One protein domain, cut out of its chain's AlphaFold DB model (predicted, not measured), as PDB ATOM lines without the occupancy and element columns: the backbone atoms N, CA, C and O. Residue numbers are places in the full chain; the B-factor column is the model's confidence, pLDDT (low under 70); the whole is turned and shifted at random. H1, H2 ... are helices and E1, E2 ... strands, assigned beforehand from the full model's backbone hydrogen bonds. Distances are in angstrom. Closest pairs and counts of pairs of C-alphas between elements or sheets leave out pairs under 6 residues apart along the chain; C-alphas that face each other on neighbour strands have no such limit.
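Overview. This is residues 28 to 60 and 179 to 251 of the 280 residues of the protein "DNA-directed RNA polymerase subunit D" of Candidatus Woesearchaeota archaeon (UniProt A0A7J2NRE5). Two lobes are joined by a long ribbon of two antiparallel strands, E3 and E6: at one end E1 and E2 widen the ribbon to a four-stranded sheet with H1 over one face, and at the other end the small hairpin E4 and E5, the short helices H2 and H3 and their loops make a second lobe round the ribbon's end. The printed part has 106 residues with three named helices and six named strands, in the order E1 E2 H1 E3 H2 E4 E5 H3 E6. The larger sheet has the order E1 E2 E6 E3 and the smaller one E4 E5, both antiparallel, and the class is mixed, helices and strands. The whole is elongated, spanning 49 by 27 by 21 A, and only just loose, close to compact, with a radius of gyration of the C-alphas of 15.7 A.

Arrangement. In the larger, twisted sheet, E1, residues 28 to 32, and E3, residues 179 to 190, are the edge strands, and E2, residues 36 to 42, and E6, residues 236 to 251, are inner strands. E6 bends by 82 degrees at residue 243. E6 and E3 are antiparallel at 159 degrees, with N 181 and O 248 at 3.0 A and N 189 and O 237 at 2.8 A, within hydrogen-bond range. E2 and E6 are antiparallel at 139 degrees, with N 39 and O 247 at 3.0 A. E1 and E2 form a hairpin at 170 degrees, with N 30 and O 38 at 2.8 A. H1, residues 46 to 58, gives two layers, a helix on one face of a sheet: its height over the sheet is 9.4 A, and it lies over E6 and E3, along the strands at 22 degrees to E6 on the local plane. The closest C-alphas of H1 and E3 are those of Arg 53 and Phe 180, 6.1 A apart. E4, residues 207 to 210, and E5, residues 213 to 216, form a hairpin at 140 degrees, with N 208 and O 215 at 3.0 A. The closest C-alphas of E3 and E5 are those of Leu 188 and Ile 216, 6.7 A apart. H2, residues 196 to 200, is not on the larger sheet; H3, residues 227 to 231, only grazes it with residues 227 to 230. H2 and H3 touch, their closest C-alphas being those of Cys 198 and Cys 228, 4.6 A apart. H1 is apart from H2, H3, E4 and E5. In H1, H2 and H3 every O i to N i+4 pair is within hydrogen-bond range.

Along the chain. E6 measures 35.9 A and ends at C-alpha 251, (0.446, -50.869, -96.462); E3 measures 33.8 A. E2 measures 19.9 A and H1 17.8 A. E1, 10.9 A, begins at C-alpha 28, (13.814, -40.488, -88.152). E5 measures 10.1 A, E4 9.7 A, H2 6.3 A and H3 6.2 A.

Size, cuts and confidence. The C-alphas of Glu 59 and Gly 211, the two farthest apart, are 50.4 A apart. Residues 61 to 178 are not printed, and C-alphas 60 and 179 are 12.2 A apart across this cut. Of the links that are printed whole, none is long. The mean pLDDT of the printed part is 92.5, and no printed residue is under 70.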
ATOM      1  N   GLU A  28      12.715 -39.870 -87.403       94.62
ATOM      2  CA  GLU A  28      13.814 -40.488 -88.152       94.62
ATOM      3  C   GLU A  28      13.334 -41.792 -88.785       94.62
ATOM      4  O   GLU A  28      12.768 -42.660 -88.122       94.62
ATOM      5  N   VAL A  29      13.551 -41.941 -90.089       95.44
ATOM      6  CA  VAL A  29      13.195 -43.166 -90.810       95.44
ATOM      7  C   VAL A  29      14.280 -44.211 -90.563       95.44
ATOM      8  O   VAL A  29      15.448 -43.975 -90.857       95.44
ATOM      9  N   LEU A  30      13.884 -45.363 -90.024       92.62
ATOM     10  CA  LEU A  30      14.769 -46.503 -89.783       92.62
ATOM     11  C   LEU A  30      14.814 -47.446 -90.986       92.62
ATOM     12  O   LEU A  30      15.869 -47.973 -91.325       92.62
ATOM     13  N   GLU A  31      13.658 -47.687 -91.600       93.50
ATOM     14  CA  GLU A  31      13.494 -48.616 -92.714       93.50
ATOM     15  C   GLU A  31      12.369 -48.110 -93.610       93.50
ATOM     16  O   GLU A  31      11.318 -47.685 -93.117       93.50
ATOM     17  N   LYS A  32      12.592 -48.141 -94.922       93.31
ATOM     18  CA  LYS A  32      11.593 -47.771 -95.917       93.31
ATOM     19  C   LYS A  32      11.666 -48.742 -97.086       93.31
ATOM     20  O   LYS A  32      12.726 -48.911 -97.677       93.31
ATOM     21  N   ASP A  33      10.515 -49.298 -97.408       92.00
ATOM     22  CA  ASP A  33      10.226 -50.098 -98.590       92.00
ATOM     23  C   ASP A  33       8.929 -49.556 -99.224       92.00
ATOM     24  O   ASP A  33       8.282 -48.667 -98.656       92.00
ATOM     25  N   ASP A  34       8.518 -50.090-100.369       88.19
ATOM     26  CA  ASP A  34       7.319 -49.648-101.090       88.19
ATOM     27  C   ASP A  34       6.051 -49.812-100.234       88.19
ATOM     28  O   ASP A  34       5.185 -48.936-100.198       88.19
ATOM     29  N   ASN A  35       5.972 -50.904 -99.467       93.88
ATOM     30  CA  ASN A  35       4.826 -51.212 -98.609       93.88
ATOM     31  C   ASN A  35       5.111 -51.069 -97.112       93.88
ATOM     32  O   ASN A  35       4.179 -51.181 -96.320       93.88
ATOM     33  N   LYS A  36       6.357 -50.827 -96.689       96.38
ATOM     34  CA  LYS A  36       6.730 -50.818 -95.265       96.38
ATOM     35  C   LYS A  36       7.454 -49.540 -94.880       96.38
ATOM     36  O   LYS A  36       8.335 -49.066 -95.587       96.38
ATOM     37  N   LEU A  37       7.110 -48.999 -93.720       97.06
ATOM     38  CA  LEU A  37       7.792 -47.856 -93.132       97.06
ATOM     39  C   LEU A  37       7.980 -48.083 -91.641       97.06
ATOM     40  O   LEU A  37       7.016 -48.280 -90.901       97.06
ATOM     41  N   ARG A  38       9.227 -47.981 -91.194       96.25
ATOM     42  CA  ARG A  38       9.591 -48.010 -89.783       96.25
ATOM     43  C   ARG A  38      10.325 -46.731 -89.426       96.25
ATOM     44  O   ARG A  38      11.251 -46.330 -90.127       96.25
ATOM     45  N   PHE A  39       9.924 -46.095 -88.336       95.62
ATOM     46  CA  PHE A  39      10.466 -44.800 -87.932       95.62
ATOM     47  C   PHE A  39      10.529 -44.668 -86.412       95.62
ATOM     48  O   PHE A  39       9.784 -45.331 -85.690       95.62
ATOM     49  N   THR A  40      11.408 -43.799 -85.926       95.50
ATOM     50  CA  THR A  40      11.366 -43.289 -84.555       95.50
ATOM     51  C   THR A  40      10.640 -41.951 -84.533       95.50
ATOM     52  O   THR A  40      10.724 -41.177 -85.487       95.50
ATOM     53  N   LEU A  41       9.908 -41.684 -83.454       95.12
ATOM     54  CA  LEU A  41       9.277 -40.393 -83.196       95.12
ATOM     55  C   LEU A  41       9.623 -39.949 -81.780       95.12
ATOM     56  O   LEU A  41       9.286 -40.645 -80.826       95.12
ATOM     57  N   GLU A  42      10.272 -38.801 -81.653       94.69
ATOM     58  CA  GLU A  42      10.664 -38.185 -80.386       94.69
ATOM     59  C   GLU A  42       9.951 -36.841 -80.199       94.69
ATOM     60  O   GLU A  42       9.623 -36.172 -81.181       94.69
ATOM     61  N   GLY A  43       9.685 -36.455 -78.948       91.88
ATOM     62  CA  GLY A  43       8.994 -35.203 -78.620       91.88
ATOM     63  C   GLY A  43       7.481 -35.263 -78.846       91.88
ATOM     64  O   GLY A  43       6.858 -34.249 -79.145       91.88
ATOM     65  N   SER A  44       6.881 -36.453 -78.746       91.19
ATOM     66  CA  SER A  44       5.438 -36.654 -78.922       91.19
ATOM     67  C   SER A  44       4.805 -37.338 -77.710       91.19
ATOM     68  O   SER A  44       5.499 -37.746 -76.789       91.19
ATOM     69  N   SER A  45       3.481 -37.493 -77.698       92.06
ATOM     70  CA  SER A  45       2.774 -38.260 -76.666       92.06
ATOM     71  C   SER A  45       2.167 -39.536 -77.241       92.06
ATOM     72  O   SER A  45       1.796 -39.604 -78.415       92.06
ATOM     73  N   ASN A  46       1.978 -40.537 -76.382       91.69
ATOM     74  CA  ASN A  46       1.305 -41.786 -76.741       91.69
ATOM     75  C   ASN A  46      -0.102 -41.511 -77.300       91.69
ATOM     76  O   ASN A  46      -0.516 -42.094 -78.298       91.69
ATOM     77  N   ASN A  47      -0.817 -40.552 -76.706       94.31
ATOM     78  CA  ASN A  47      -2.151 -40.159 -77.155       94.31
ATOM     79  C   ASN A  47      -2.128 -39.590 -78.578       94.31
ATOM     80  O   ASN A  47      -2.980 -39.948 -79.394       94.31
ATOM     81  N   PHE A  48      -1.145 -38.743 -78.890       93.62
ATOM     82  CA  PHE A  48      -0.981 -38.183 -80.227       93.62
ATOM     83  C   PHE A  48      -0.684 -39.280 -81.253       93.62
ATOM     84  O   PHE A  48      -1.418 -39.419 -82.232       93.62
ATOM     85  N   LEU A  49       0.327 -40.119 -81.003       94.88
ATOM     86  CA  LEU A  49       0.701 -41.182 -81.938       94.88
ATOM     87  C   LEU A  49      -0.418 -42.219 -82.108       94.88
ATOM     88  O   LEU A  49      -0.704 -42.639 -83.228       94.88
ATOM     89  N   ASN A  50      -1.126 -42.578 -81.033       96.56
ATOM     90  CA  ASN A  50      -2.291 -43.456 -81.118       96.56
ATOM     91  C   ASN A  50      -3.446 -42.817 -81.901       96.56
ATOM     92  O   ASN A  50      -4.170 -43.525 -82.597       96.56
ATOM     93  N   THR A  51      -3.617 -41.496 -81.829       97.44
ATOM     94  CA  THR A  51      -4.604 -40.783 -82.652       97.44
ATOM     95  C   THR A  51      -4.238 -40.882 -84.127       97.44
ATOM     96  O   THR A  51      -5.065 -41.327 -84.919       97.44
ATOM     97  N   ILE A  52      -2.986 -40.582 -84.487       96.88
ATOM     98  CA  ILE A  52      -2.490 -40.740 -85.863       96.88
ATOM     99  C   ILE A  52      -2.656 -42.184 -86.345       96.88
ATOM    100  O   ILE A  52      -3.166 -42.408 -87.442       96.88
ATOM    101  N   ARG A  53      -2.324 -43.172 -85.508       97.69
ATOM    102  CA  ARG A  53      -2.525 -44.597 -85.806       97.69
ATOM    103  C   ARG A  53      -3.989 -44.921 -86.100       97.69
ATOM    104  O   ARG A  53      -4.283 -45.579 -87.094       97.69
ATOM    105  N   ARG A  54      -4.918 -44.461 -85.258       97.62
ATOM    106  CA  ARG A  54      -6.360 -44.704 -85.433       97.62
ATOM    107  C   ARG A  54      -6.897 -44.057 -86.705       97.62
ATOM    108  O   ARG A  54      -7.607 -44.718 -87.450       97.62
ATOM    109  N   VAL A  55      -6.533 -42.804 -86.969       98.25
ATOM    110  CA  VAL A  55      -6.963 -42.096 -88.183       98.25
ATOM    111  C   VAL A  55      -6.383 -42.771 -89.428       98.25
ATOM    112  O   VAL A  55      -7.118 -43.005 -90.383       98.25
ATOM    113  N   SER A  56      -5.110 -43.178 -89.389       98.12
ATOM    114  CA  SER A  56      -4.457 -43.911 -90.485       98.12
ATOM    115  C   SER A  56      -5.195 -45.202 -90.841       98.12
ATOM    116  O   SER A  56      -5.417 -45.474 -92.011       98.12
ATOM    117  N   VAL A  57      -5.599 -45.992 -89.841       97.88
ATOM    118  CA  VAL A  57      -6.247 -47.298 -90.058       97.88
ATOM    119  C   VAL A  57      -7.729 -47.161 -90.417       97.88
ATOM    120  O   VAL A  57      -8.240 -47.936 -91.221       97.88
ATOM    121  N   SER A  58      -8.444 -46.217 -89.805       97.56
ATOM    122  CA  SER A  58      -9.910 -46.182 -89.871       97.56
ATOM    123  C   SER A  58     -10.483 -45.105 -90.784       97.56
ATOM    124  O   SER A  58     -11.648 -45.207 -91.150       97.56
ATOM    125  N   GLU A  59      -9.733 -44.058 -91.123       97.25
ATOM    126  CA  GLU A  59     -10.319 -42.857 -91.739       97.25
ATOM    127  C   GLU A  59      -9.581 -42.355 -92.976       97.25
ATOM    128  O   GLU A  59     -10.115 -41.512 -93.692       97.25
ATOM    129  N   VAL A  60      -8.383 -42.871 -93.255       98.12
ATOM    130  CA  VAL A  60      -7.728 -42.633 -94.542       98.12
ATOM    131  C   VAL A  60      -8.505 -43.392 -95.622       98.12
ATOM    132  O   VAL A  60      -8.670 -44.608 -95.499       98.12
ATOM    133  N   LEU A 179      -1.783 -51.963 -91.846       97.62
ATOM    134  CA  LEU A 179      -1.457 -52.259 -90.458       97.62
ATOM    135  C   LEU A 179      -0.567 -51.136 -89.906       97.62
ATOM    136  O   LEU A 179       0.432 -50.775 -90.519       97.62
ATOM    137  N   PHE A 180      -0.895 -50.613 -88.726       97.81
ATOM    138  CA  PHE A 180      -0.038 -49.664 -88.016       97.81
ATOM    139  C   PHE A 180       0.053 -50.069 -86.545       97.81
ATOM    140  O   PHE A 180      -0.947 -50.063 -85.822       97.81
ATOM    141  N   VAL A 181       1.268 -50.401 -86.110       96.00
ATOM    142  CA  VAL A 181       1.635 -50.647 -84.714       96.00
ATOM    143  C   VAL A 181       2.741 -49.689 -84.274       96.00
ATOM    144  O   VAL A 181       3.546 -49.230 -85.083       96.00
ATOM    145  N   PHE A 182       2.798 -49.372 -82.987       95.00
ATOM    146  CA  PHE A 182       3.933 -48.655 -82.417       95.00
ATOM    147  C   PHE A 182       4.195 -49.132 -80.995       95.00
ATOM    148  O   PHE A 182       3.277 -49.567 -80.302       95.00
ATOM    149  N   ASN A 183       5.447 -49.006 -80.573       93.06
ATOM    150  CA  ASN A 183       5.901 -49.310 -79.223       93.06
ATOM    151  C   ASN A 183       6.653 -48.107 -78.650       93.06
ATOM    152  O   ASN A 183       7.123 -47.243 -79.395       93.06
ATOM    153  N   ASN A 184       6.791 -48.055 -77.327       92.88
ATOM    154  CA  ASN A 184       7.716 -47.112 -76.702       92.88
ATOM    155  C   ASN A 184       9.155 -47.474 -77.070       92.88
ATOM    156  O   ASN A 184       9.474 -48.643 -77.305       92.88
ATOM    157  N   TYR A 185      10.028 -46.474 -77.092       93.88
ATOM    158  CA  TYR A 185      11.444 -46.717 -77.274       93.88
ATOM    159  C   TYR A 185      12.007 -47.393 -76.012       93.88
ATOM    160  O   TYR A 185      11.788 -46.894 -74.906       93.88
ATOM    161  N   PRO A 186      12.700 -48.530 -76.149       93.69
ATOM    162  CA  PRO A 186      13.193 -49.296 -75.017       93.69
ATOM    163  C   PRO A 186      14.459 -48.663 -74.438       93.69
ATOM    164  O   PRO A 186      15.374 -48.286 -75.172       93.69
ATOM    165  N   GLU A 187      14.548 -48.643 -73.115       91.75
ATOM    166  CA  GLU A 187      15.769 -48.361 -72.368       91.75
ATOM    167  C   GLU A 187      16.111 -49.581 -71.516       91.75
ATOM    168  O   GLU A 187      15.330 -50.000 -70.661       91.75
ATOM    169  N   LEU A 188      17.281 -50.174 -71.752       90.75
ATOM    170  CA  LEU A 188      17.789 -51.248 -70.908       90.75
ATOM    171  C   LEU A 188      18.708 -50.651 -69.843       90.75
ATOM    172  O   LEU A 188      19.822 -50.225 -70.145       90.75
ATOM    173  N   LYS A 189      18.252 -50.655 -68.594       89.75
ATOM    174  CA  LYS A 189      19.048 -50.253 -67.440       89.75
ATOM    175  C   LYS A 189      19.738 -51.472 -66.835       89.75
ATOM    176  O   LYS A 189      19.101 -52.478 -66.531       89.75
ATOM    177  N   VAL A 190      21.048 -51.360 -66.637       88.69
ATOM    178  CA  VAL A 190      21.869 -52.387 -65.985       88.69
ATOM    179  C   VAL A 190      22.009 -52.030 -64.511       88.69
ATOM    180  O   VAL A 190      22.573 -50.988 -64.178       88.69
ATOM    181  N   ILE A 191      21.470 -52.878 -63.641       87.88
ATOM    182  CA  ILE A 191      21.511 -52.718 -62.182       87.88
ATOM    183  C   ILE A 191      22.680 -53.518 -61.593       87.88
ATOM    184  O   ILE A 191      23.374 -53.031 -60.702       87.88
ATOM    185  N   GLY A 192      22.908 -54.726 -62.107       84.06
ATOM    186  CA  GLY A 192      23.939 -55.649 -61.631       84.06
ATOM    187  C   GLY A 192      25.129 -55.773 -62.582       84.06
ATOM    188  O   GLY A 192      25.417 -54.877 -63.374       84.06
ATOM    189  N   LYS A 193      25.837 -56.905 -62.510       78.44
ATOM    190  CA  LYS A 193      26.935 -57.212 -63.448       78.44
ATOM    191  C   LYS A 193      26.393 -57.736 -64.783       78.44
ATOM    192  O   LYS A 193      27.033 -57.605 -65.821       78.44
ATOM    193  N   GLY A 194      25.180 -58.291 -64.780       77.00
ATOM    194  CA  GLY A 194      24.662 -58.998 -65.942       77.00
ATOM    195  C   GLY A 194      25.425 -60.300 -66.190       77.00
ATOM    196  O   GLY A 194      26.506 -60.551 -65.660       77.00
ATOM    197  N   ALA A 195      24.819 -61.180 -66.972       83.12
ATOM    198  CA  ALA A 195      25.351 -62.506 -67.230       83.12
ATOM    199  C   ALA A 195      25.112 -62.900 -68.684       83.12
ATOM    200  O   ALA A 195      24.166 -62.443 -69.326       83.12
ATOM    201  N   LYS A 196      25.929 -63.829 -69.185       88.06
ATOM    202  CA  LYS A 196      25.792 -64.363 -70.545       88.06
ATOM    203  C   LYS A 196      24.382 -64.909 -70.822       88.06
ATOM    204  O   LYS A 196      23.816 -64.643 -71.875       88.06
ATOM    205  N   LYS A 197      23.752 -65.535 -69.819       90.38
ATOM    206  CA  LYS A 197      22.360 -66.004 -69.907       90.38
ATOM    207  C   LYS A 197      21.349 -64.907 -70.276       90.38
ATOM    208  O   LYS A 197      20.382 -65.212 -70.958       90.38
ATOM    209  N   CYS A 198      21.557 -63.649 -69.875       89.44
ATOM    210  CA  CYS A 198      20.638 -62.554 -70.211       89.44
ATOM    211  C   CYS A 198      20.718 -62.174 -71.697       89.44
ATOM    212  O   CYS A 198      19.760 -61.643 -72.255       89.44
ATOM    213  N   ILE A 199      21.871 -62.428 -72.321       91.62
ATOM    214  CA  ILE A 199      22.136 -62.165 -73.736       91.62
ATOM    215  C   ILE A 199      21.554 -63.289 -74.591       91.62
ATOM    216  O   ILE A 199      20.821 -63.015 -75.541       91.62
ATOM    217  N   ASP A 200      21.827 -64.541 -74.214       93.12
ATOM    218  CA  ASP A 200      21.480 -65.731 -75.001       93.12
ATOM    219  C   ASP A 200      19.961 -65.905 -75.187       93.12
ATOM    220  O   ASP A 200      19.510 -66.428 -76.205       93.12
ATOM    221  N   VAL A 201      19.154 -65.415 -74.238       95.00
ATOM    222  CA  VAL A 201      17.682 -65.463 -74.316       95.00
ATOM    223  C   VAL A 201      17.076 -64.399 -75.233       95.00
ATOM    224  O   VAL A 201      15.877 -64.439 -75.495       95.00
ATOM    225  N   CYS A 202      17.853 -63.421 -75.713       93.44
ATOM    226  CA  CYS A 202      17.325 -62.370 -76.576       93.44
ATOM    227  C   CYS A 202      17.156 -62.885 -78.018       93.44
ATOM    228  O   CYS A 202      18.151 -63.009 -78.740       93.44
ATOM    229  N   PRO A 203      15.920 -63.083 -78.521       92.62
ATOM    230  CA  PRO A 203      15.709 -63.644 -79.858       92.62
ATOM    231  C   PRO A 203      16.221 -62.721 -80.973       92.62
ATOM    232  O   PRO A 203      16.557 -63.174 -82.063       92.62
ATOM    233  N   LYS A 204      16.307 -61.414 -80.698       93.56
ATOM    234  CA  LYS A 204      16.783 -60.400 -81.646       93.56
ATOM    235  C   LYS A 204      18.301 -60.272 -81.696       93.56
ATOM    236  O   LYS A 204      18.788 -59.589 -82.591       93.56
ATOM    237  N   ARG A 205      19.028 -60.898 -80.760       93.62
ATOM    238  CA  ARG A 205      20.497 -60.831 -80.658       93.62
ATOM    239  C   ARG A 205      21.022 -59.388 -80.655       93.62
ATOM    240  O   ARG A 205      21.935 -59.041 -81.392       93.62
ATOM    241  N   ILE A 206      20.390 -58.536 -79.849       93.31
ATOM    242  CA  ILE A 206      20.715 -57.101 -79.719       93.31
ATOM    243  C   ILE A 206      21.408 -56.767 -78.397       93.31
ATOM    244  O   ILE A 206      21.473 -55.599 -78.028       93.31
ATOM    245  N   LEU A 207      21.851 -57.779 -77.653       93.19
ATOM    246  CA  LEU A 207      22.531 -57.615 -76.374       93.19
ATOM    247  C   LEU A 207      23.964 -58.124 -76.501       93.19
ATOM    248  O   LEU A 207      24.186 -59.179 -77.087       93.19
ATOM    249  N   GLU A 208      24.917 -57.392 -75.937       92.38
ATOM    250  CA  GLU A 208      26.339 -57.747 -75.949       92.38
ATOM    251  C   GLU A 208      26.993 -57.423 -74.603       92.38
ATOM    252  O   GLU A 208      26.521 -56.552 -73.871       92.38
ATOM    253  N   MET A 209      28.093 -58.105 -74.275       89.25
ATOM    254  CA  MET A 209      28.937 -57.724 -73.139       89.25
ATOM    255  C   MET A 209      29.947 -56.669 -73.577       89.25
ATOM    256  O   MET A 209      30.720 -56.893 -74.508       89.25
ATOM    257  N   LYS A 210      29.999 -55.549 -72.856       86.06
ATOM    258  CA  LYS A 210      31.069 -54.557 -72.970       86.06
ATOM    259  C   LYS A 210      31.746 -54.408 -71.610       86.06
ATOM    260  O   LYS A 210      31.234 -53.724 -70.724       86.06
ATOM    261  N   GLY A 211      32.885 -55.081 -71.443       83.75
ATOM    262  CA  GLY A 211      33.497 -55.285 -70.127       83.75
ATOM    263  C   GLY A 211      32.590 -56.148 -69.247       83.75
ATOM    264  O   GLY A 211      32.087 -57.168 -69.708       83.75
ATOM    265  N   ASP A 212      32.314 -55.687 -68.027       81.19
ATOM    266  CA  ASP A 212      31.456 -56.377 -67.052       81.19
ATOM    267  C   ASP A 212      29.994 -55.899 -67.081       81.19
ATOM    268  O   ASP A 212      29.300 -55.984 -66.071       81.19
ATOM    269  N   LYS A 213      29.526 -55.313 -68.192       84.88
ATOM    270  CA  LYS A 213      28.145 -54.822 -68.324       84.88
ATOM    271  C   LYS A 213      27.510 -55.271 -69.632       84.88
ATOM    272  O   LYS A 213      28.142 -55.241 -70.688       84.88
ATOM    273  N   VAL A 214      26.231 -55.625 -69.557       88.62
ATOM    274  CA  VAL A 214      25.392 -55.897 -70.729       88.62
ATOM    275  C   VAL A 214      24.985 -54.571 -71.364       88.62
ATOM    276  O   VAL A 214      24.494 -53.679 -70.683       88.62
ATOM    277  N   ILE A 215      25.144 -54.435 -72.671       89.38
ATOM    278  CA  ILE A 215      24.659 -53.286 -73.435       89.38
ATOM    279  C   ILE A 215      23.649 -53.739 -74.479       89.38
ATOM    280  O   ILE A 215      23.685 -54.879 -74.939       89.38
ATOM    281  N   ILE A 216      22.763 -52.828 -74.872       91.12
ATOM    282  CA  ILE A 216      21.849 -53.025 -75.993       91.12
ATOM    283  C   ILE A 216      22.425 -52.340 -77.238       91.12
ATOM    284  O   ILE A 216      22.574 -51.122 -77.276       91.12
ATOM    285  N   THR A 217      22.791 -53.118 -78.255       91.88
ATOM    286  CA  THR A 217      23.465 -52.607 -79.462       91.88
ATOM    287  C   THR A 217      22.509 -51.904 -80.408       91.88
ATOM    288  O   THR A 217      22.872 -50.928 -81.060       91.88
ATOM    289  N   ASN A 218      21.267 -52.381 -80.478       91.00
ATOM    290  CA  ASN A 218      20.231 -51.769 -81.293       91.00
ATOM    291  C   ASN A 218      18.892 -51.740 -80.542       91.00
ATOM    292  O   ASN A 218      18.060 -52.634 -80.735       91.00
ATOM    293  N   PRO A 219      18.659 -50.707 -79.710       91.50
ATOM    294  CA  PRO A 219      17.425 -50.576 -78.942       91.50
ATOM    295  C   PRO A 219      16.182 -50.610 -79.825       91.50
ATOM    296  O   PRO A 219      15.209 -51.276 -79.490       91.50
ATOM    297  N   SER A 220      16.239 -49.995 -81.011       89.62
ATOM    298  CA  SER A 220      15.085 -49.921 -81.909       89.62
ATOM    299  C   SER A 220      14.521 -51.290 -82.309       89.62
ATOM    300  O   SER A 220      13.346 -51.385 -82.658       89.62
ATOM    301  N   LYS A 221      15.345 -52.348 -82.293       91.19
ATOM    302  CA  LYS A 221      14.974 -53.724 -82.661       91.19
ATOM    303  C   LYS A 221      14.429 -54.554 -81.491       91.19
ATOM    304  O   LYS A 221      14.087 -55.713 -81.708       91.19
ATOM    305  N   CYS A 222      14.378 -54.020 -80.271       91.75
ATOM    306  CA  CYS A 222      13.812 -54.740 -79.135       91.75
ATOM    307  C   CYS A 222      12.281 -54.781 -79.228       91.75
ATOM    308  O   CYS A 222      11.640 -53.742 -79.357       91.75
ATOM    309  N   ASP A 223      11.697 -55.967 -79.062       89.44
ATOM    310  CA  ASP A 223      10.238 -56.155 -79.052       89.44
ATOM    311  C   ASP A 223       9.610 -55.938 -77.660       89.44
ATOM    312  O   ASP A 223       8.447 -56.264 -77.451       89.44
ATOM    313  N   LEU A 224      10.379 -55.458 -76.672       90.75
ATOM    314  CA  LEU A 224       9.937 -55.331 -75.273       90.75
ATOM    315  C   LEU A 224       9.413 -56.649 -74.653       90.75
ATOM    316  O   LEU A 224       8.636 -56.626 -73.703       90.75
ATOM    317  N   CYS A 225       9.879 -57.807 -75.142       92.50
ATOM    318  CA  CYS A 225       9.433 -59.134 -74.688       92.50
ATOM    319  C   CYS A 225       9.840 -59.503 -73.250       92.50
ATOM    320  O   CYS A 225       9.369 -60.506 -72.734       92.50
ATOM    321  N   LYS A 226      10.738 -58.728 -72.623       93.00
ATOM    322  CA  LYS A 226      11.264 -58.920 -71.255       93.00
ATOM    323  C   LYS A 226      12.016 -60.229 -70.972       93.00
ATOM    324  O   LYS A 226      12.509 -60.375 -69.859       93.00
ATOM    325  N   ALA A 227      12.246 -61.095 -71.959       93.94
ATOM    326  CA  ALA A 227      12.988 -62.350 -71.776       93.94
ATOM    327  C   ALA A 227      14.360 -62.170 -71.086       93.94
ATOM    328  O   ALA A 227      14.732 -62.948 -70.211       93.94
ATOM    329  N   CYS A 228      15.107 -61.110 -71.424       93.25
ATOM    330  CA  CYS A 228      16.391 -60.806 -70.782       93.25
ATOM    331  C   CYS A 228      16.257 -60.411 -69.300       93.25
ATOM    332  O   CYS A 228      17.120 -60.766 -68.499       93.25
ATOM    333  N   VAL A 229      15.175 -59.714 -68.934       93.75
ATOM    334  CA  VAL A 229      14.862 -59.336 -67.548       93.75
ATOM    335  C   VAL A 229      14.431 -60.567 -66.757       93.75
ATOM    336  O   VAL A 229      14.912 -60.774 -65.653       93.75
ATOM    337  N   GLU A 230      13.596 -61.433 -67.327       94.50
ATOM    338  CA  GLU A 230      13.164 -62.676 -66.673       94.50
ATOM    339  C   GLU A 230      14.336 -63.631 -66.408       94.50
ATOM    340  O   GLU A 230      14.420 -64.234 -65.339       94.50
ATOM    341  N   ALA A 231      15.292 -63.721 -67.336       93.75
ATOM    342  CA  ALA A 231      16.508 -64.506 -67.135       93.75
ATOM    343  C   ALA A 231      17.428 -63.923 -66.044       93.75
ATOM    344  O   ALA A 231      18.190 -64.665 -65.404       93.75
ATOM    345  N   CYS A 232      17.389 -62.603 -65.843       92.38
ATOM    346  CA  CYS A 232      18.300 -61.861 -64.973       92.38
ATOM    347  C   CYS A 232      17.601 -60.709 -64.225       92.38
ATOM    348  O   CYS A 232      17.936 -59.539 -64.438       92.38
ATOM    349  N   PRO A 233      16.662 -61.020 -63.312       91.69
ATOM    350  CA  PRO A 233      15.770 -60.020 -62.716       91.69
ATOM    351  C   PRO A 233      16.489 -59.019 -61.806       91.69
ATOM    352  O   PRO A 233      16.028 -57.894 -61.647       91.69
ATOM    353  N   ASN A 234      17.634 -59.405 -61.235       92.31
ATOM    354  CA  ASN A 234      18.439 -58.543 -60.365       92.31
ATOM    355  C   ASN A 234      19.520 -57.759 -61.126       92.31
ATOM    356  O   ASN A 234      20.173 -56.897 -60.544       92.31
ATOM    357  N   ASP A 235      19.735 -58.064 -62.409       90.19
ATOM    358  CA  ASP A 235      20.798 -57.445 -63.201       90.19
ATOM    359  C   ASP A 235      20.272 -56.448 -64.230       90.19
ATOM    360  O   ASP A 235      20.978 -55.489 -64.547       90.19
ATOM    361  N   LEU A 236      19.068 -56.673 -64.764       91.88
ATOM    362  CA  LEU A 236      18.508 -55.909 -65.872       91.88
ATOM    363  C   LEU A 236      17.114 -55.383 -65.544       91.88
ATOM    364  O   LEU A 236      16.268 -56.096 -65.017       91.88
ATOM    365  N   GLU A 237      16.847 -54.159 -65.975       91.94
ATOM    366  CA  GLU A 237      15.527 -53.548 -65.944       91.94
ATOM    367  C   GLU A 237      15.228 -52.951 -67.321       91.94
ATOM    368  O   GLU A 237      16.018 -52.179 -67.863       91.94
ATOM    369  N   LEU A 238      14.090 -53.324 -67.907       91.81
ATOM    370  CA  LEU A 238      13.654 -52.812 -69.204       91.81
ATOM    371  C   LEU A 238      12.576 -51.749 -68.995       91.81
ATOM    372  O   LEU A 238      11.467 -52.056 -68.551       91.81
ATOM    373  N   ARG A 239      12.923 -50.505 -69.314       91.19
ATOM    374  CA  ARG A 239      12.079 -49.317 -69.187       91.19
ATOM    375  C   ARG A 239      11.642 -48.813 -70.556       91.19
ATOM    376  O   ARG A 239      12.188 -49.193 -71.592       91.19
ATOM    377  N   ASN A 240      10.645 -47.940 -70.534       91.31
ATOM    378  CA  ASN A 240      10.212 -47.176 -71.694       91.31
ATOM    379  C   ASN A 240      10.752 -45.753 -71.557       91.31
ATOM    380  O   ASN A 240      10.647 -45.171 -70.478       91.31
ATOM    381  N   ILE A 241      11.281 -45.195 -72.641       90.69
ATOM    382  CA  ILE A 241      11.581 -43.767 -72.714       90.69
ATOM    383  C   ILE A 241      10.285 -43.049 -73.069       90.69
ATOM    384  O   ILE A 241       9.781 -43.167 -74.190       90.69
ATOM    385  N   ASP A 242       9.736 -42.316 -72.106       88.38
ATOM    386  CA  ASP A 242       8.558 -41.493 -72.341       88.38
ATOM    387  C   ASP A 242       8.867 -40.414 -73.387       88.38
ATOM    388  O   ASP A 242       9.944 -39.826 -73.421       88.38
ATOM    389  N   GLY A 243       7.919 -40.184 -74.293       91.12
ATOM    390  CA  GLY A 243       8.077 -39.214 -75.372       91.12
ATOM    391  C   GLY A 243       8.861 -39.700 -76.593       91.12
ATOM    392  O   GLY A 243       8.968 -38.949 -77.566       91.12
ATOM    393  N   LYS A 244       9.360 -40.948 -76.586       94.44
ATOM    394  CA  LYS A 244      10.061 -41.569 -77.717       94.44
ATOM    395  C   LYS A 244       9.411 -42.893 -78.112       94.44
ATOM    396  O   LYS A 244       9.218 -43.785 -77.290       94.44
ATOM    397  N   TYR A 245       9.105 -43.047 -79.394       95.31
ATOM    398  CA  TYR A 245       8.340 -44.172 -79.931       95.31
ATOM    399  C   TYR A 245       9.006 -44.771 -81.164       95.31
ATOM    400  O   TYR A 245       9.765 -44.103 -81.864       95.31
ATOM    401  N   ILE A 246       8.681 -46.030 -81.447       95.62
ATOM    402  CA  ILE A 246       9.050 -46.739 -82.672       95.62
ATOM    403  C   ILE A 246       7.750 -47.132 -83.368       95.62
ATOM    404  O   ILE A 246       6.994 -47.950 -82.843       95.62
ATOM    405  N   GLY A 247       7.480 -46.532 -84.524       95.69
ATOM    406  CA  GLY A 247       6.319 -46.826 -85.358       95.69
ATOM    407  C   GLY A 247       6.661 -47.798 -86.483       95.69
ATOM    408  O   GLY A 247       7.749 -47.734 -87.055       95.69
ATOM    409  N   TYR A 248       5.718 -48.677 -86.810       96.62
ATOM    410  CA  TYR A 248       5.761 -49.575 -87.960       96.62
ATOM    411  C   TYR A 248       4.426 -49.527 -88.701       96.62
ATOM    412  O   TYR A 248       3.366 -49.747 -88.108       96.62
ATOM    413  N   ILE A 249       4.497 -49.248 -89.999       97.69
ATOM    414  CA  ILE A 249       3.354 -49.178 -90.905       97.69
ATOM    415  C   ILE A 249       3.610 -50.125 -92.063       97.69
ATOM    416  O   ILE A 249       4.651 -50.044 -92.713       97.69
ATOM    417  N   GLU A 250       2.636 -50.978 -92.340       97.81
ATOM    418  CA  GLU A 250       2.622 -51.870 -93.490       97.81
ATOM    419  C   GLU A 250       1.352 -51.621 -94.299       97.81
ATOM    420  O   GLU A 250       0.240 -51.833 -93.819       97.81
ATOM    421  N   SER A 251       1.523 -51.103 -95.511       97.50
ATOM    422  CA  SER A 251       0.446 -50.869 -96.462       97.50
ATOM    423  C   SER A 251       0.010 -52.173 -97.120       97.50
ATOM    424  O   SER A 251       0.838 -53.018 -97.457       97.50
TER     425      SER A 251